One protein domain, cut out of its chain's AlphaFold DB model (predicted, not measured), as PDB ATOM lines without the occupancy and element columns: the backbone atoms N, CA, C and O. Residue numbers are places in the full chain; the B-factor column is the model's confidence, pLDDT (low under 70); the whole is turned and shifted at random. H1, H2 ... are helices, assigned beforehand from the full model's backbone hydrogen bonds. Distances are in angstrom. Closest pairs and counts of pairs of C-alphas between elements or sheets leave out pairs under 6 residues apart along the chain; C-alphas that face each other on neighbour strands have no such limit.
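This is residues 472 to 573 of the 848 residues of an uncharacterized protein of bacterium YEK0313 (UniProt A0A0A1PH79). Two long helices, H3 and H1, meet near their ends as an L, with the short H2 packed on H3 near the corner. Residues 539 to 573 of H3 and 472 to 483 of H1 stick out from a small body. The printed part has 102 residues with three named helices, H1, H2, H3 along the chain, and no named strand: all helix. It is extended, with a radius of gyration of the C-alphas of 24.3 A, spanning 83 by 41 by 17 A.

H3, residues 525 to 573, touches H1, residues 472 to 500, with residues 526 to 530 and 491 to 499 alone, about perpendicular at 77 degrees; their closest C-alphas, Ala 495 and Leu 527, are 5.1 A apart. H2, residues 512 to 518, and H3 form a hairpin, opposite ways at a steep tilt of 40 degrees. In H1, H2 and H3 every O i to N i+4 pair is within hydrogen-bond range.

H3 runs 72.3 A to C-alpha 573 at (70.221, -75.857, -48.400). H1 runs 42.0 A from C-alpha 472 at (35.687, -11.161, -7.427); H2 runs 9.8 A.

The printed part has no cut; H1 to H2 is a long link. No printed residue is under 70 in pLDDT.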
ATOM      1  N   PRO A 472      35.124 -10.159  -6.517       93.62
ATOM      2  CA  PRO A 472      35.687 -11.161  -7.427       93.62
ATOM      3  C   PRO A 472      35.627 -12.588  -6.883       93.62
ATOM      4  O   PRO A 472      35.446 -13.531  -7.648       93.62
ATOM      5  N   ARG A 473      35.741 -12.750  -5.559       94.56
ATOM      6  CA  ARG A 473      35.658 -14.048  -4.882       94.56
ATOM      7  C   ARG A 473      34.279 -14.685  -5.053       94.56
ATOM      8  O   ARG A 473      34.188 -15.819  -5.513       94.56
ATOM      9  N   LEU A 474      33.214 -13.932  -4.767       93.94
ATOM     10  CA  LEU A 474      31.843 -14.385  -4.996       93.94
ATOM     11  C   LEU A 474      31.597 -14.684  -6.473       93.94
ATOM     12  O   LEU A 474      31.005 -15.709  -6.803       93.94
ATOM     13  N   ARG A 475      32.105 -13.833  -7.369       89.75
ATOM     14  CA  ARG A 475      31.965 -14.057  -8.807       89.75
ATOM     15  C   ARG A 475      32.618 -15.366  -9.252       89.75
ATOM     16  O   ARG A 475      31.979 -16.141  -9.957       89.75
ATOM     17  N   ALA A 476      33.830 -15.652  -8.781       90.56
ATOM     18  CA  ALA A 476      34.522 -16.902  -9.076       90.56
ATOM     19  C   ALA A 476      33.738 -18.132  -8.585       90.56
ATOM     20  O   ALA A 476      33.616 -19.117  -9.313       90.56
ATOM     21  N   TRP A 477      33.156 -18.071  -7.381       92.06
ATOM     22  CA  TRP A 477      32.314 -19.152  -6.861       92.06
ATOM     23  C   TRP A 477      31.042 -19.358  -7.694       92.06
ATOM     24  O   TRP A 477      30.695 -20.494  -8.017       92.06
ATOM     25  N   LEU A 478      30.367 -18.271  -8.068       87.12
ATOM     26  CA  LEU A 478      29.139 -18.304  -8.864       87.12
ATOM     27  C   LEU A 478      29.375 -18.807 -10.290       87.12
ATOM     28  O   LEU A 478      28.603 -19.627 -10.792       87.12
ATOM     29  N   ASP A 479      30.452 -18.366 -10.939       83.19
ATOM     30  CA  ASP A 479      30.822 -18.838 -12.274       83.19
ATOM     31  C   ASP A 479      31.170 -20.338 -12.244       83.19
ATOM     32  O   ASP A 479      30.736 -21.087 -13.125       83.19
ATOM     33  N   GLY A 480      31.841 -20.806 -11.183       82.06
ATOM     34  CA  GLY A 480      32.066 -22.233 -10.930       82.06
ATOM     35  C   GLY A 480      30.763 -23.024 -10.764       82.06
ATOM     36  O   GLY A 480      30.572 -24.045 -11.426       82.06
ATOM     37  N   GLN A 481      29.816 -22.535  -9.953       78.06
ATOM     38  CA  GLN A 481      28.497 -23.167  -9.801       78.06
ATOM     39  C   GLN A 481      27.714 -23.216 -11.110       78.06
ATOM     40  O   GLN A 481      27.099 -24.234 -11.425       78.06
ATOM     41  N   ARG A 482      27.760 -22.150 -11.915       76.62
ATOM     42  CA  ARG A 482      27.079 -22.104 -13.213       76.62
ATOM     43  C   ARG A 482      27.609 -23.171 -14.166       76.62
ATOM     44  O   ARG A 482      26.819 -23.794 -14.876       76.62
ATOM     45  N   GLN A 483      28.924 -23.385 -14.197       75.31
ATOM     46  CA  GLN A 483      29.535 -24.445 -15.004       75.31
ATOM     47  C   GLN A 483      29.083 -25.830 -14.529       75.31
ATOM     48  O   GLN A 483      28.623 -26.630 -15.344       75.31
ATOM     49  N   THR A 484      29.132 -26.081 -13.221       75.38
ATOM     50  CA  THR A 484      28.672 -27.332 -12.602       75.38
ATOM     51  C   THR A 484      27.194 -27.606 -12.896       75.38
ATOM     52  O   THR A 484      26.846 -28.692 -13.355       75.38
ATOM     53  N   HIS A 485      26.323 -26.607 -12.727       71.69
ATOM     54  CA  HIS A 485      24.890 -26.729 -12.991       71.69
ATOM     55  C   HIS A 485      24.592 -27.007 -14.470       71.69
ATOM     56  O   HIS A 485      23.798 -27.892 -14.784       71.69
ATOM     57  N   ARG A 486      25.266 -26.311 -15.398       76.31
ATOM     58  CA  ARG A 486      25.124 -26.563 -16.844       76.31
ATOM     59  C   ARG A 486      25.504 -27.993 -17.216       76.31
ATOM     60  O   ARG A 486      24.764 -28.627 -17.963       76.31
ATOM     61  N   LYS A 487      26.617 -28.503 -16.678       75.50
ATOM     62  CA  LYS A 487      27.043 -29.893 -16.895       75.50
ATOM     63  C   LYS A 487      26.004 -30.878 -16.373       75.50
ATOM     64  O   LYS A 487      25.629 -31.799 -17.091       75.50
ATOM     65  N   LEU A 488      25.483 -30.650 -15.167       73.00
ATOM     66  CA  LEU A 488      24.459 -31.505 -14.576       73.00
ATOM     67  C   LEU A 488      23.166 -31.529 -15.409       73.00
ATOM     68  O   LEU A 488      22.611 -32.600 -15.641       73.00
ATOM     69  N   VAL A 489      22.703 -30.374 -15.903       70.12
ATOM     70  CA  VAL A 489      21.528 -30.292 -16.791       70.12
ATOM     71  C   VAL A 489      21.774 -31.048 -18.099       70.12
ATOM     72  O   VAL A 489      20.932 -31.846 -18.502       70.12
ATOM     73  N   GLN A 490      22.933 -30.860 -18.736       76.69
ATOM     74  CA  GLN A 490      23.293 -31.585 -19.961       76.69
ATOM     75  C   GLN A 490      23.324 -33.101 -19.738       76.69
ATOM     76  O   GLN A 490      22.706 -33.845 -20.496       76.69
ATOM     77  N   LEU A 491      23.988 -33.559 -18.673       80.94
ATOM     78  CA  LEU A 491      24.057 -34.975 -18.313       80.94
ATOM     79  C   LEU A 491      22.675 -35.556 -18.010       80.94
ATOM     80  O   LEU A 491      22.380 -36.676 -18.421       80.94
ATOM     81  N   ARG A 492      21.802 -34.789 -17.349       74.50
ATOM     82  CA  ARG A 492      20.419 -35.194 -17.082       74.50
ATOM     83  C   ARG A 492      19.616 -35.372 -18.369       74.50
ATOM     84  O   ARG A 492      18.874 -36.343 -18.472       74.50
ATOM     85  N   GLU A 493      19.748 -34.469 -19.337       73.50
ATOM     86  CA  GLU A 493      19.057 -34.607 -20.624       73.50
ATOM     87  C   GLU A 493      19.591 -35.793 -21.436       73.50
ATOM     88  O   GLU A 493      18.798 -36.570 -21.962       73.50
ATOM     89  N   VAL A 494      20.909 -36.025 -21.448       80.25
ATOM     90  CA  VAL A 494      21.492 -37.231 -22.070       80.25
ATOM     91  C   VAL A 494      20.979 -38.505 -21.391       80.25
ATOM     92  O   VAL A 494      20.590 -39.448 -22.074       80.25
ATOM     93  N   ALA A 495      20.912 -38.525 -20.057       78.69
ATOM     94  CA  ALA A 495      20.389 -39.659 -19.301       78.69
ATOM     95  C   ALA A 495      18.907 -39.932 -19.597       78.69
ATOM     96  O   ALA A 495      18.521 -41.088 -19.771       78.69
ATOM     97  N   LYS A 496      18.082 -38.884 -19.725       75.88
ATOM     98  CA  LYS A 496      16.679 -39.012 -20.148       75.88
ATOM     99  C   LYS A 496      16.556 -39.553 -21.570       75.88
ATOM    100  O   LYS A 496      15.755 -40.453 -21.796       75.88
ATOM    101  N   LEU A 497      17.338 -39.029 -22.514       79.44
ATOM    102  CA  LEU A 497      17.332 -39.502 -23.900       79.44
ATOM    103  C   LEU A 497      17.751 -40.971 -23.982       79.44
ATOM    104  O   LEU A 497      17.046 -41.760 -24.596       79.44
ATOM    105  N   TRP A 498      18.822 -41.364 -23.289       88.94
ATOM    106  CA  TRP A 498      19.236 -42.766 -23.194       88.94
ATOM    107  C   TRP A 498      18.131 -43.656 -22.614       88.94
ATOM    108  O   TRP A 498      17.858 -44.725 -23.156       88.94
ATOM    109  N   ALA A 499      17.465 -43.216 -21.543       82.44
ATOM    110  CA  ALA A 499      16.374 -43.971 -20.936       82.44
ATOM    111  C   ALA A 499      15.157 -44.114 -21.870       82.44
ATOM    112  O   ALA A 499      14.565 -45.191 -21.927       82.44
ATOM    113  N   ASN A 500      14.812 -43.060 -22.616       83.25
ATOM    114  CA  ASN A 500      13.678 -43.044 -23.543       83.25
ATOM    115  C   ASN A 500      13.958 -43.828 -24.838       83.25
ATOM    116  O   ASN A 500      13.068 -44.494 -25.356       83.25
ATOM    117  N   GLU A 501      15.197 -43.814 -25.327       85.62
ATOM    118  CA  GLU A 501      15.639 -44.506 -26.548       85.62
ATOM    119  C   GLU A 501      16.102 -45.944 -26.254       85.62
ATOM    120  O   GLU A 501      17.165 -46.390 -26.694       85.62
ATOM    121  N   ALA A 502      15.324 -46.669 -25.441       82.12
ATOM    122  CA  ALA A 502      15.541 -48.078 -25.093       82.12
ATOM    123  C   ALA A 502      16.972 -48.420 -24.621       82.12
ATOM    124  O   ALA A 502      17.465 -49.526 -24.852       82.12
ATOM    125  N   LYS A 503      17.648 -47.483 -23.942       84.50
ATOM    126  CA  LYS A 503      19.024 -47.631 -23.442       84.50
ATOM    127  C   LYS A 503      20.059 -47.891 -24.542       84.50
ATOM    128  O   LYS A 503      21.035 -48.612 -24.318       84.50
ATOM    129  N   ALA A 504      19.870 -47.301 -25.724       78.75
ATOM    130  CA  ALA A 504      20.746 -47.513 -26.871       78.75
ATOM    131  C   ALA A 504      22.238 -47.214 -26.561       78.75
ATOM    132  O   ALA A 504      22.545 -46.182 -25.953       78.75
ATOM    133  N   PRO A 505      23.191 -48.050 -27.034       75.81
ATOM    134  CA  PRO A 505      24.621 -47.898 -26.733       75.81
ATOM    135  C   PRO A 505      25.245 -46.571 -27.192       75.81
ATOM    136  O   PRO A 505      26.261 -46.153 -26.646       75.81
ATOM    137  N   GLY A 506      24.649 -45.905 -28.188       76.75
ATOM    138  CA  GLY A 506      25.150 -44.644 -28.746       76.75
ATOM    139  C   GLY A 506      25.114 -43.455 -27.780       76.75
ATOM    140  O   GLY A 506      25.817 -42.477 -28.010       76.75
ATOM    141  N   TYR A 507      24.343 -43.545 -26.693       77.75
ATOM    142  CA  TYR A 507      24.274 -42.507 -25.659       77.75
ATOM    143  C   TYR A 507      25.198 -42.777 -24.461       77.75
ATOM    144  O   TYR A 507      25.244 -41.970 -23.533       77.75
ATOM    145  N   LEU A 508      25.923 -43.902 -24.455       87.50
ATOM    146  CA  LEU A 508      26.822 -44.244 -23.357       87.50
ATOM    147  C   LEU A 508      28.031 -43.306 -23.325       87.50
ATOM    148  O   LEU A 508      28.673 -43.019 -24.338       87.50
ATOM    149  N   LEU A 509      28.359 -42.848 -22.123       87.88
ATOM    150  CA  LEU A 509      29.479 -41.954 -21.871       87.88
ATOM    151  C   LEU A 509      30.795 -42.746 -21.897       87.88
ATOM    152  O   LEU A 509      30.866 -43.886 -21.442       87.88
ATOM    153  N   SER A 510      31.875 -42.148 -22.397       83.44
ATOM    154  CA  SER A 510      33.200 -42.785 -22.415       83.44
ATOM    155  C   SER A 510      34.318 -41.786 -22.126       83.44
ATOM    156  O   SER A 510      34.141 -40.573 -22.272       83.44
ATOM    157  N   GLY A 511      35.472 -42.286 -21.668       84.81
ATOM    158  CA  GLY A 511      36.640 -41.457 -21.371       84.81
ATOM    159  C   GLY A 511      36.329 -40.337 -20.374       84.81
ATOM    160  O   GLY A 511      35.721 -40.569 -19.329       84.81
ATOM    161  N   ASN A 512      36.724 -39.106 -20.707       77.38
ATOM    162  CA  ASN A 512      36.538 -37.947 -19.829       77.38
ATOM    163  C   ASN A 512      35.062 -37.634 -19.550       77.38
ATOM    164  O   ASN A 512      34.751 -37.231 -18.437       77.38
ATOM    165  N   ALA A 513      34.147 -37.871 -20.498       75.38
ATOM    166  CA  ALA A 513      32.718 -37.624 -20.281       75.38
ATOM    167  C   ALA A 513      32.146 -38.522 -19.171       75.38
ATOM    168  O   ALA A 513      31.327 -38.077 -18.372       75.38
ATOM    169  N   LEU A 514      32.623 -39.768 -19.077       87.31
ATOM    170  CA  LEU A 514      32.249 -40.677 -17.995       87.31
ATOM    171  C   LEU A 514      32.905 -40.284 -16.662       87.31
ATOM    172  O   LEU A 514      32.258 -40.355 -15.623       87.31
ATOM    173  N   VAL A 515      34.171 -39.856 -16.680       83.44
ATOM    174  CA  VAL A 515      34.861 -39.359 -15.472       83.44
ATOM    175  C   VAL A 515      34.156 -38.125 -14.909       83.44
ATOM    176  O   VAL A 515      33.937 -38.046 -13.704       83.44
ATOM    177  N   GLU A 516      33.763 -37.191 -15.773       78.56
ATOM    178  CA  GLU A 516      33.009 -36.004 -15.378       78.56
ATOM    179  C   GLU A 516      31.615 -36.358 -14.862       78.56
ATOM    180  O   GLU A 516      31.199 -35.813 -13.844       78.56
ATOM    181  N   ALA A 517      30.911 -37.295 -15.503       83.38
ATOM    182  CA  ALA A 517      29.595 -37.725 -15.042       83.38
ATOM    183  C   ALA A 517      29.635 -38.387 -13.658       83.38
ATOM    184  O   ALA A 517      28.745 -38.139 -12.850       83.38
ATOM    185  N   ARG A 518      30.697 -39.142 -13.339       86.94
ATOM    186  CA  ARG A 518      30.883 -39.749 -12.009       86.94
ATOM    187  C   ARG A 518      30.959 -38.734 -10.872       86.94
ATOM    188  O   ARG A 518      30.582 -39.054  -9.753       86.94
ATOM    189  N   ALA A 519      31.403 -37.506 -11.144       83.12
ATOM    190  CA  ALA A 519      31.401 -36.441 -10.140       83.12
ATOM    191  C   ALA A 519      29.979 -36.030  -9.699       83.12
ATOM    192  O   ALA A 519      29.832 -35.309  -8.715       83.12
ATOM    193  N   PHE A 520      28.948 -36.484 -10.418       84.00
ATOM    194  CA  PHE A 520      27.536 -36.214 -10.160       84.00
ATOM    195  C   PHE A 520      26.745 -37.469  -9.755       84.00
ATOM    196  O   PHE A 520      25.514 -37.434  -9.795       84.00
ATOM    197  N   GLU A 521      27.419 -38.561  -9.375       82.44
ATOM    198  CA  GLU A 521      26.746 -39.757  -8.852       82.44
ATOM    199  C   GLU A 521      25.868 -39.412  -7.635       82.44
ATOM    200  O   GLU A 521      26.241 -38.605  -6.778       82.44
ATOM    201  N   GLY A 522      24.677 -40.009  -7.574       78.06
ATOM    202  CA  GLY A 522      23.695 -39.805  -6.510       78.06
ATOM    203  C   GLY A 522      22.813 -38.563  -6.675       78.06
ATOM    204  O   GLY A 522      21.952 -38.318  -5.831       78.06
ATOM    205  N   GLN A 523      22.986 -37.771  -7.742       77.31
ATOM    206  CA  GLN A 523      22.124 -36.612  -8.020       77.31
ATOM    207  C   GLN A 523      20.771 -37.022  -8.621       77.31
ATOM    208  O   GLN A 523      19.741 -36.431  -8.293       77.31
ATOM    209  N   PHE A 524      20.762 -38.016  -9.518       80.38
ATOM    210  CA  PHE A 524      19.557 -38.520 -10.178       80.38
ATOM    211  C   PHE A 524      19.708 -40.004 -10.517       80.38
ATOM    212  O   PHE A 524      20.648 -40.381 -11.212       80.38
ATOM    213  N   GLU A 525      18.706 -40.814 -10.176       84.75
ATOM    214  CA  GLU A 525      18.717 -42.266 -10.417       84.75
ATOM    215  C   GLU A 525      18.955 -42.635 -11.895       84.75
ATOM    216  O   GLU A 525      19.722 -43.542 -12.216       84.75
ATOM    217  N   VAL A 526      18.343 -41.891 -12.825       83.38
ATOM    218  CA  VAL A 526      18.498 -42.131 -14.272       83.38
ATOM    219  C   VAL A 526      19.926 -41.836 -14.746       83.38
ATOM    220  O   VAL A 526      20.441 -42.531 -15.622       83.38
ATOM    221  N   LEU A 527      20.575 -40.822 -14.166       85.44
ATOM    222  CA  LEU A 527      21.965 -40.491 -14.475       85.44
ATOM    223  C   LEU A 527      22.911 -41.559 -13.916       85.44
ATOM    224  O   LEU A 527      23.811 -41.997 -14.627       85.44
ATOM    225  N   ASP A 528      22.662 -42.038 -12.700       88.62
ATOM    226  CA  ASP A 528      23.455 -43.102 -12.077       88.62
ATOM    227  C   ASP A 528      23.382 -44.403 -12.888       88.62
ATOM    228  O   ASP A 528      24.400 -45.052 -13.143       88.62
ATOM    229  N   ALA A 529      22.192 -44.747 -13.390       88.75
ATOM    230  CA  ALA A 529      22.004 -45.884 -14.285       88.75
ATOM    231  C   ALA A 529      22.796 -45.730 -15.597       88.75
ATOM    232  O   ALA A 529      23.427 -46.692 -16.050       88.75
ATOM    233  N   LEU A 530      22.811 -44.526 -16.187       88.62
ATOM    234  CA  LEU A 530      23.615 -44.236 -17.375       88.62
ATOM    235  C   LEU A 530      25.112 -44.384 -17.076       88.62
ATOM    236  O   LEU A 530      25.830 -44.998 -17.867       88.62
ATOM    237  N   ILE A 531      25.592 -43.842 -15.953       91.38
ATOM    238  CA  ILE A 531      27.002 -43.914 -15.538       91.38
ATOM    239  C   ILE A 531      27.430 -45.370 -15.340       91.38
ATOM    240  O   ILE A 531      28.489 -45.774 -15.833       91.38
ATOM    241  N   ALA A 532      26.600 -46.176 -14.677       91.50
ATOM    242  CA  ALA A 532      26.871 -47.587 -14.438       91.50
ATOM    243  C   ALA A 532      26.981 -48.384 -15.751       91.50
ATOM    244  O   ALA A 532      27.961 -49.111 -15.951       91.50
ATOM    245  N   GLU A 533      26.029 -48.216 -16.675       90.31
ATOM    246  CA  GLU A 533      26.053 -48.931 -17.959       90.31
ATOM    247  C   GLU A 533      27.200 -48.442 -18.857       90.31
ATOM    248  O   GLU A 533      27.895 -49.242 -19.486       90.31
ATOM    249  N   SER A 534      27.488 -47.139 -18.832       90.56
ATOM    250  CA  SER A 534      28.627 -46.530 -19.528       90.56
ATOM    251  C   SER A 534      29.964 -47.087 -19.025       90.56
ATOM    252  O   SER A 534      30.831 -47.474 -19.812       90.56
ATOM    253  N   ALA A 535      30.120 -47.224 -17.704       90.38
ATOM    254  CA  ALA A 535      31.305 -47.818 -17.090       90.38
ATOM    255  C   ALA A 535      31.476 -49.299 -17.443       90.38
ATOM    256  O   ALA A 535      32.600 -49.770 -17.639       90.38
ATOM    257  N   LYS A 536      30.371 -50.039 -17.539       88.25
ATOM    258  CA  LYS A 536      30.377 -51.442 -17.955       88.25
ATOM    259  C   LYS A 536      30.785 -51.584 -19.423       88.25
ATOM    260  O   LYS A 536      31.660 -52.399 -19.722       88.25
ATOM    261  N   ALA A 537      30.235 -50.756 -20.308       86.81
ATOM    262  CA  ALA A 537      30.590 -50.745 -21.724       86.81
ATOM    263  C   ALA A 537      32.061 -50.353 -21.956       86.81
ATOM    264  O   ALA A 537      32.743 -50.972 -22.778       86.81
ATOM    265  N   GLU A 538      32.601 -49.396 -21.191       84.50
ATOM    266  CA  GLU A 538      34.016 -49.010 -21.285       84.50
ATOM    267  C   GLU A 538      34.954 -50.150 -20.845       84.50
ATOM    268  O   GLU A 538      35.992 -50.395 -21.464       84.50
ATOM    269  N   ARG A 539      34.580 -50.910 -19.805       84.25
ATOM    270  CA  ARG A 539      35.347 -52.094 -19.378       84.25
ATOM    271  C   ARG A 539      35.350 -53.183 -20.453       84.25
ATOM    272  O   ARG A 539      36.401 -53.768 -20.704       84.25
ATOM    273  N   GLN A 540      34.209 -53.424 -21.099       81.06
ATOM    274  CA  GLN A 540      34.072 -54.422 -22.168       81.06
ATOM    275  C   GLN A 540      34.834 -54.035 -23.442       81.06
ATOM    276  O   GLN A 540      35.484 -54.877 -24.059       81.06
ATOM    277  N   THR A 541      34.816 -52.759 -23.828       78.38
ATOM    278  CA  THR A 541      35.594 -52.287 -24.984       78.38
ATOM    279  C   THR A 541      37.095 -52.315 -24.701       78.38
ATOM    280  O   THR A 541      37.867 -52.754 -25.555       78.38
ATOM    281  N   ARG A 542      37.534 -51.937 -23.491       78.12
ATOM    282  CA  ARG A 542      38.952 -52.039 -23.097       78.12
ATOM    283  C   ARG A 542      39.455 -53.482 -23.091       78.12
ATOM    284  O   ARG A 542      40.552 -53.721 -23.593       78.12
ATOM    285  N   SER A 543      38.681 -54.436 -22.569       76.94
ATOM    286  CA  SER A 543      39.084 -55.849 -22.570       76.94
ATOM    287  C   SER A 543      39.137 -56.434 -23.985       76.94
ATOM    288  O   SER A 543      40.097 -57.132 -24.309       76.94
ATOM    289  N   ALA A 544      38.188 -56.083 -24.858       76.06
ATOM    290  CA  ALA A 544      38.191 -56.506 -26.259       76.06
ATOM    291  C   ALA A 544      39.401 -55.955 -27.042       76.06
ATOM    292  O   ALA A 544      40.063 -56.696 -27.770       76.06
ATOM    293  N   ILE A 545      39.745 -54.675 -26.856       76.88
ATOM    294  CA  ILE A 545      40.918 -54.058 -27.501       76.88
ATOM    295  C   ILE A 545      42.223 -54.681 -26.984       76.88
ATOM    296  O   ILE A 545      43.144 -54.912 -27.768       76.88
ATOM    297  N   LEU A 546      42.322 -54.966 -25.681       77.81
ATOM    298  CA  LEU A 546      43.500 -55.617 -25.102       77.81
ATOM    299  C   LEU A 546      43.687 -57.034 -25.667       77.81
ATOM    300  O   LEU A 546      44.798 -57.406 -26.041       77.81
ATOM    301  N   PHE A 547      42.592 -57.787 -25.797       79.25
ATOM    302  CA  PHE A 547      42.588 -59.111 -26.412       79.25
ATOM    303  C   PHE A 547      43.035 -59.065 -27.881       79.25
ATOM    304  O   PHE A 547      43.909 -59.831 -28.276       79.25
ATOM    305  N   LEU A 548      42.518 -58.118 -28.674       78.81
ATOM    306  CA  LEU A 548      42.931 -57.919 -30.071       78.81
ATOM    307  C   LEU A 548      44.423 -57.573 -30.203       78.81
ATOM    308  O   LEU A 548      45.096 -58.091 -31.093       78.81
ATOM    309  N   LYS A 549      44.967 -56.742 -29.303       76.94
ATOM    310  CA  LYS A 549      46.405 -56.426 -29.276       76.94
ATOM    311  C   LYS A 549      47.255 -57.654 -28.953       76.94
ATOM    312  O   LYS A 549      48.259 -57.876 -29.623       76.94
ATOM    313  N   LEU A 550      46.849 -58.459 -27.969       80.44
ATOM    314  CA  LEU A 550      47.538 -59.703 -27.608       80.44
ATOM    315  C   LEU A 550      47.484 -60.734 -28.744       80.44
ATOM    316  O   LEU A 550      48.505 -61.338 -29.069       80.44
ATOM    317  N   ALA A 551      46.329 -60.879 -29.401       79.00
ATOM    318  CA  ALA A 551      46.174 -61.742 -30.568       79.00
ATOM    319  C   ALA A 551      47.065 -61.286 -31.739       79.00
ATOM    320  O   ALA A 551      47.751 -62.106 -32.347       79.00
ATOM    321  N   GLY A 552      47.131 -59.979 -32.016       78.12
ATOM    322  CA  GLY A 552      48.031 -59.424 -33.035       78.12
ATOM    323  C   GLY A 552      49.513 -59.677 -32.733       78.12
ATOM    324  O   GLY A 552      50.282 -60.007 -33.635       78.12
ATOM    325  N   LEU A 553      49.907 -59.597 -31.459       84.25
ATOM    326  CA  LEU A 553      51.275 -59.872 -31.009       84.25
ATOM    327  C   LEU A 553      51.636 -61.358 -31.172       84.25
ATOM    328  O   LEU A 553      52.740 -61.680 -31.609       84.25
ATOM    329  N   ALA A 554      50.685 -62.262 -30.917       81.88
ATOM    330  CA  ALA A 554      50.849 -63.693 -31.170       81.88
ATOM    331  C   ALA A 554      51.011 -64.011 -32.669       81.88
ATOM    332  O   ALA A 554      51.874 -64.807 -33.040       81.88
ATOM    333  N   VAL A 555      50.243 -63.352 -33.547       87.25
ATOM    334  CA  VAL A 555      50.386 -63.498 -35.009       87.25
ATOM    335  C   VAL A 555      51.752 -62.991 -35.480       87.25
ATOM    336  O   VAL A 555      52.421 -63.670 -36.258       87.25
ATOM    337  N   ALA A 556      52.209 -61.843 -34.975       83.62
ATOM    338  CA  ALA A 556      53.538 -61.320 -35.286       83.62
ATOM    339  C   ALA A 556      54.654 -62.282 -34.838       83.62
ATOM    340  O   ALA A 556      55.581 -62.544 -35.605       83.62
ATOM    341  N   ALA A 557      54.536 -62.874 -33.645       84.38
ATOM    342  CA  ALA A 557      55.475 -63.886 -33.163       84.38
ATOM    343  C   ALA A 557      55.493 -65.137 -34.061       84.38
ATOM    344  O   ALA A 557      56.568 -65.641 -34.387       84.38
ATOM    345  N   CYS A 558      54.327 -65.594 -34.533       87.88
ATOM    346  CA  CYS A 558      54.234 -66.713 -35.476       87.88
ATOM    347  C   CYS A 558      54.891 -66.393 -36.828       87.88
ATOM    348  O   CYS A 558      55.574 -67.247 -37.392       87.88
ATOM    349  N   LEU A 559      54.736 -65.168 -37.342       88.88
ATOM    350  CA  LEU A 559      55.379 -64.729 -38.587       88.88
ATOM    351  C   LEU A 559      56.904 -64.654 -38.450       88.88
ATOM    352  O   LEU A 559      57.617 -65.102 -39.349       88.88
ATOM    353  N   VAL A 560      57.413 -64.156 -37.319       87.69
ATOM    354  CA  VAL A 560      58.856 -64.136 -37.032       87.69
ATOM    355  C   VAL A 560      59.405 -65.559 -36.925       87.69
ATOM    356  O   VAL A 560      60.399 -65.869 -37.576       87.69
ATOM    357  N   ALA A 561      58.735 -66.447 -36.184       85.69
ATOM    358  CA  ALA A 561      59.131 -67.851 -36.082       85.69
ATOM    359  C   ALA A 561      59.146 -68.542 -37.458       85.69
ATOM    360  O   ALA A 561      60.106 -69.231 -37.795       85.69
ATOM    361  N   SER A 562      58.134 -68.284 -38.291       84.50
ATOM    362  CA  SER A 562      58.063 -68.795 -39.666       84.50
ATOM    363  C   SER A 562      59.211 -68.269 -40.535       84.50
ATOM    364  O   SER A 562      59.809 -69.025 -41.299       84.50
ATOM    365  N   GLY A 563      59.567 -66.988 -40.387       84.12
ATOM    366  CA  GLY A 563      60.712 -66.378 -41.065       84.12
ATOM    367  C   GLY A 563      62.053 -66.983 -40.641       84.12
ATOM    368  O   GLY A 563      62.899 -67.239 -41.495       84.12
ATOM    369  N   VAL A 564      62.230 -67.277 -39.348       86.50
ATOM    370  CA  VAL A 564      63.426 -67.953 -38.816       86.50
ATOM    371  C   VAL A 564      63.529 -69.379 -39.358       86.50
ATOM    372  O   VAL A 564      64.590 -69.755 -39.850       86.50
ATOM    373  N   ILE A 565      62.431 -70.143 -39.353       87.56
ATOM    374  CA  ILE A 565      62.387 -71.501 -39.920       87.56
ATOM    375  C   ILE A 565      62.745 -71.473 -41.414       87.56
ATOM    376  O   ILE A 565      63.566 -72.269 -41.870       87.56
ATOM    377  N   TYR A 566      62.185 -70.527 -42.174       85.38
ATOM    378  CA  TYR A 566      62.492 -70.362 -43.596       85.38
ATOM    379  C   TYR A 566      63.963 -69.991 -43.840       85.38
ATOM    380  O   TYR A 566      64.616 -70.565 -44.716       85.38
ATOM    381  N   TRP A 567      64.513 -69.063 -43.050       82.75
ATOM    382  CA  TRP A 567      65.925 -68.682 -43.120       82.75
ATOM    383  C   TRP A 567      66.847 -69.868 -42.813       82.75
ATOM    384  O   TRP A 567      67.795 -70.116 -43.559       82.75
ATOM    385  N   GLN A 568      66.526 -70.650 -41.781       83.81
ATOM    386  CA  GLN A 568      67.303 -71.813 -41.360       83.81
ATOM    387  C   GLN A 568      67.287 -72.921 -42.424       83.81
ATOM    388  O   GLN A 568      68.347 -73.435 -42.779       83.81
ATOM    389  N   ALA A 569      66.123 -73.205 -43.022       79.88
ATOM    390  CA  ALA A 569      65.987 -74.154 -44.129       79.88
ATOM    391  C   ALA A 569      66.804 -73.733 -45.367       79.88
ATOM    392  O   ALA A 569      67.453 -74.559 -46.019       79.88
ATOM    393  N   ARG A 570      66.823 -72.430 -45.682       80.31
ATOM    394  CA  ARG A 570      67.621 -71.897 -46.793       80.31
ATOM    395  C   ARG A 570      69.121 -71.983 -46.510       80.31
ATOM    396  O   ARG A 570      69.886 -72.329 -47.407       80.31
ATOM    397  N   HIS A 571      69.534 -71.706 -45.276       77.62
ATOM    398  CA  HIS A 571      70.932 -71.793 -44.868       77.62
ATOM    399  C   HIS A 571      71.440 -73.243 -44.903       77.62
ATOM    400  O   HIS A 571      72.553 -73.494 -45.365       77.62
ATOM    401  N   THR A 572      70.622 -74.221 -44.499       76.19
ATOM    402  CA  THR A 572      70.963 -75.646 -44.639       76.19
ATOM    403  C   THR A 572      71.051 -76.077 -46.101       76.19
ATOM    404  O   THR A 572      71.975 -76.797 -46.471       76.19
ATOM    405  N   ALA A 573      70.159 -75.578 -46.965       74.06
ATOM    406  CA  ALA A 573      70.221 -75.857 -48.400       74.06
ATOM    407  C   ALA A 573      71.489 -75.275 -49.052       74.06
ATOM    408  O   ALA A 573      72.090 -75.912 -49.916       74.06
TER     409      ALA A 573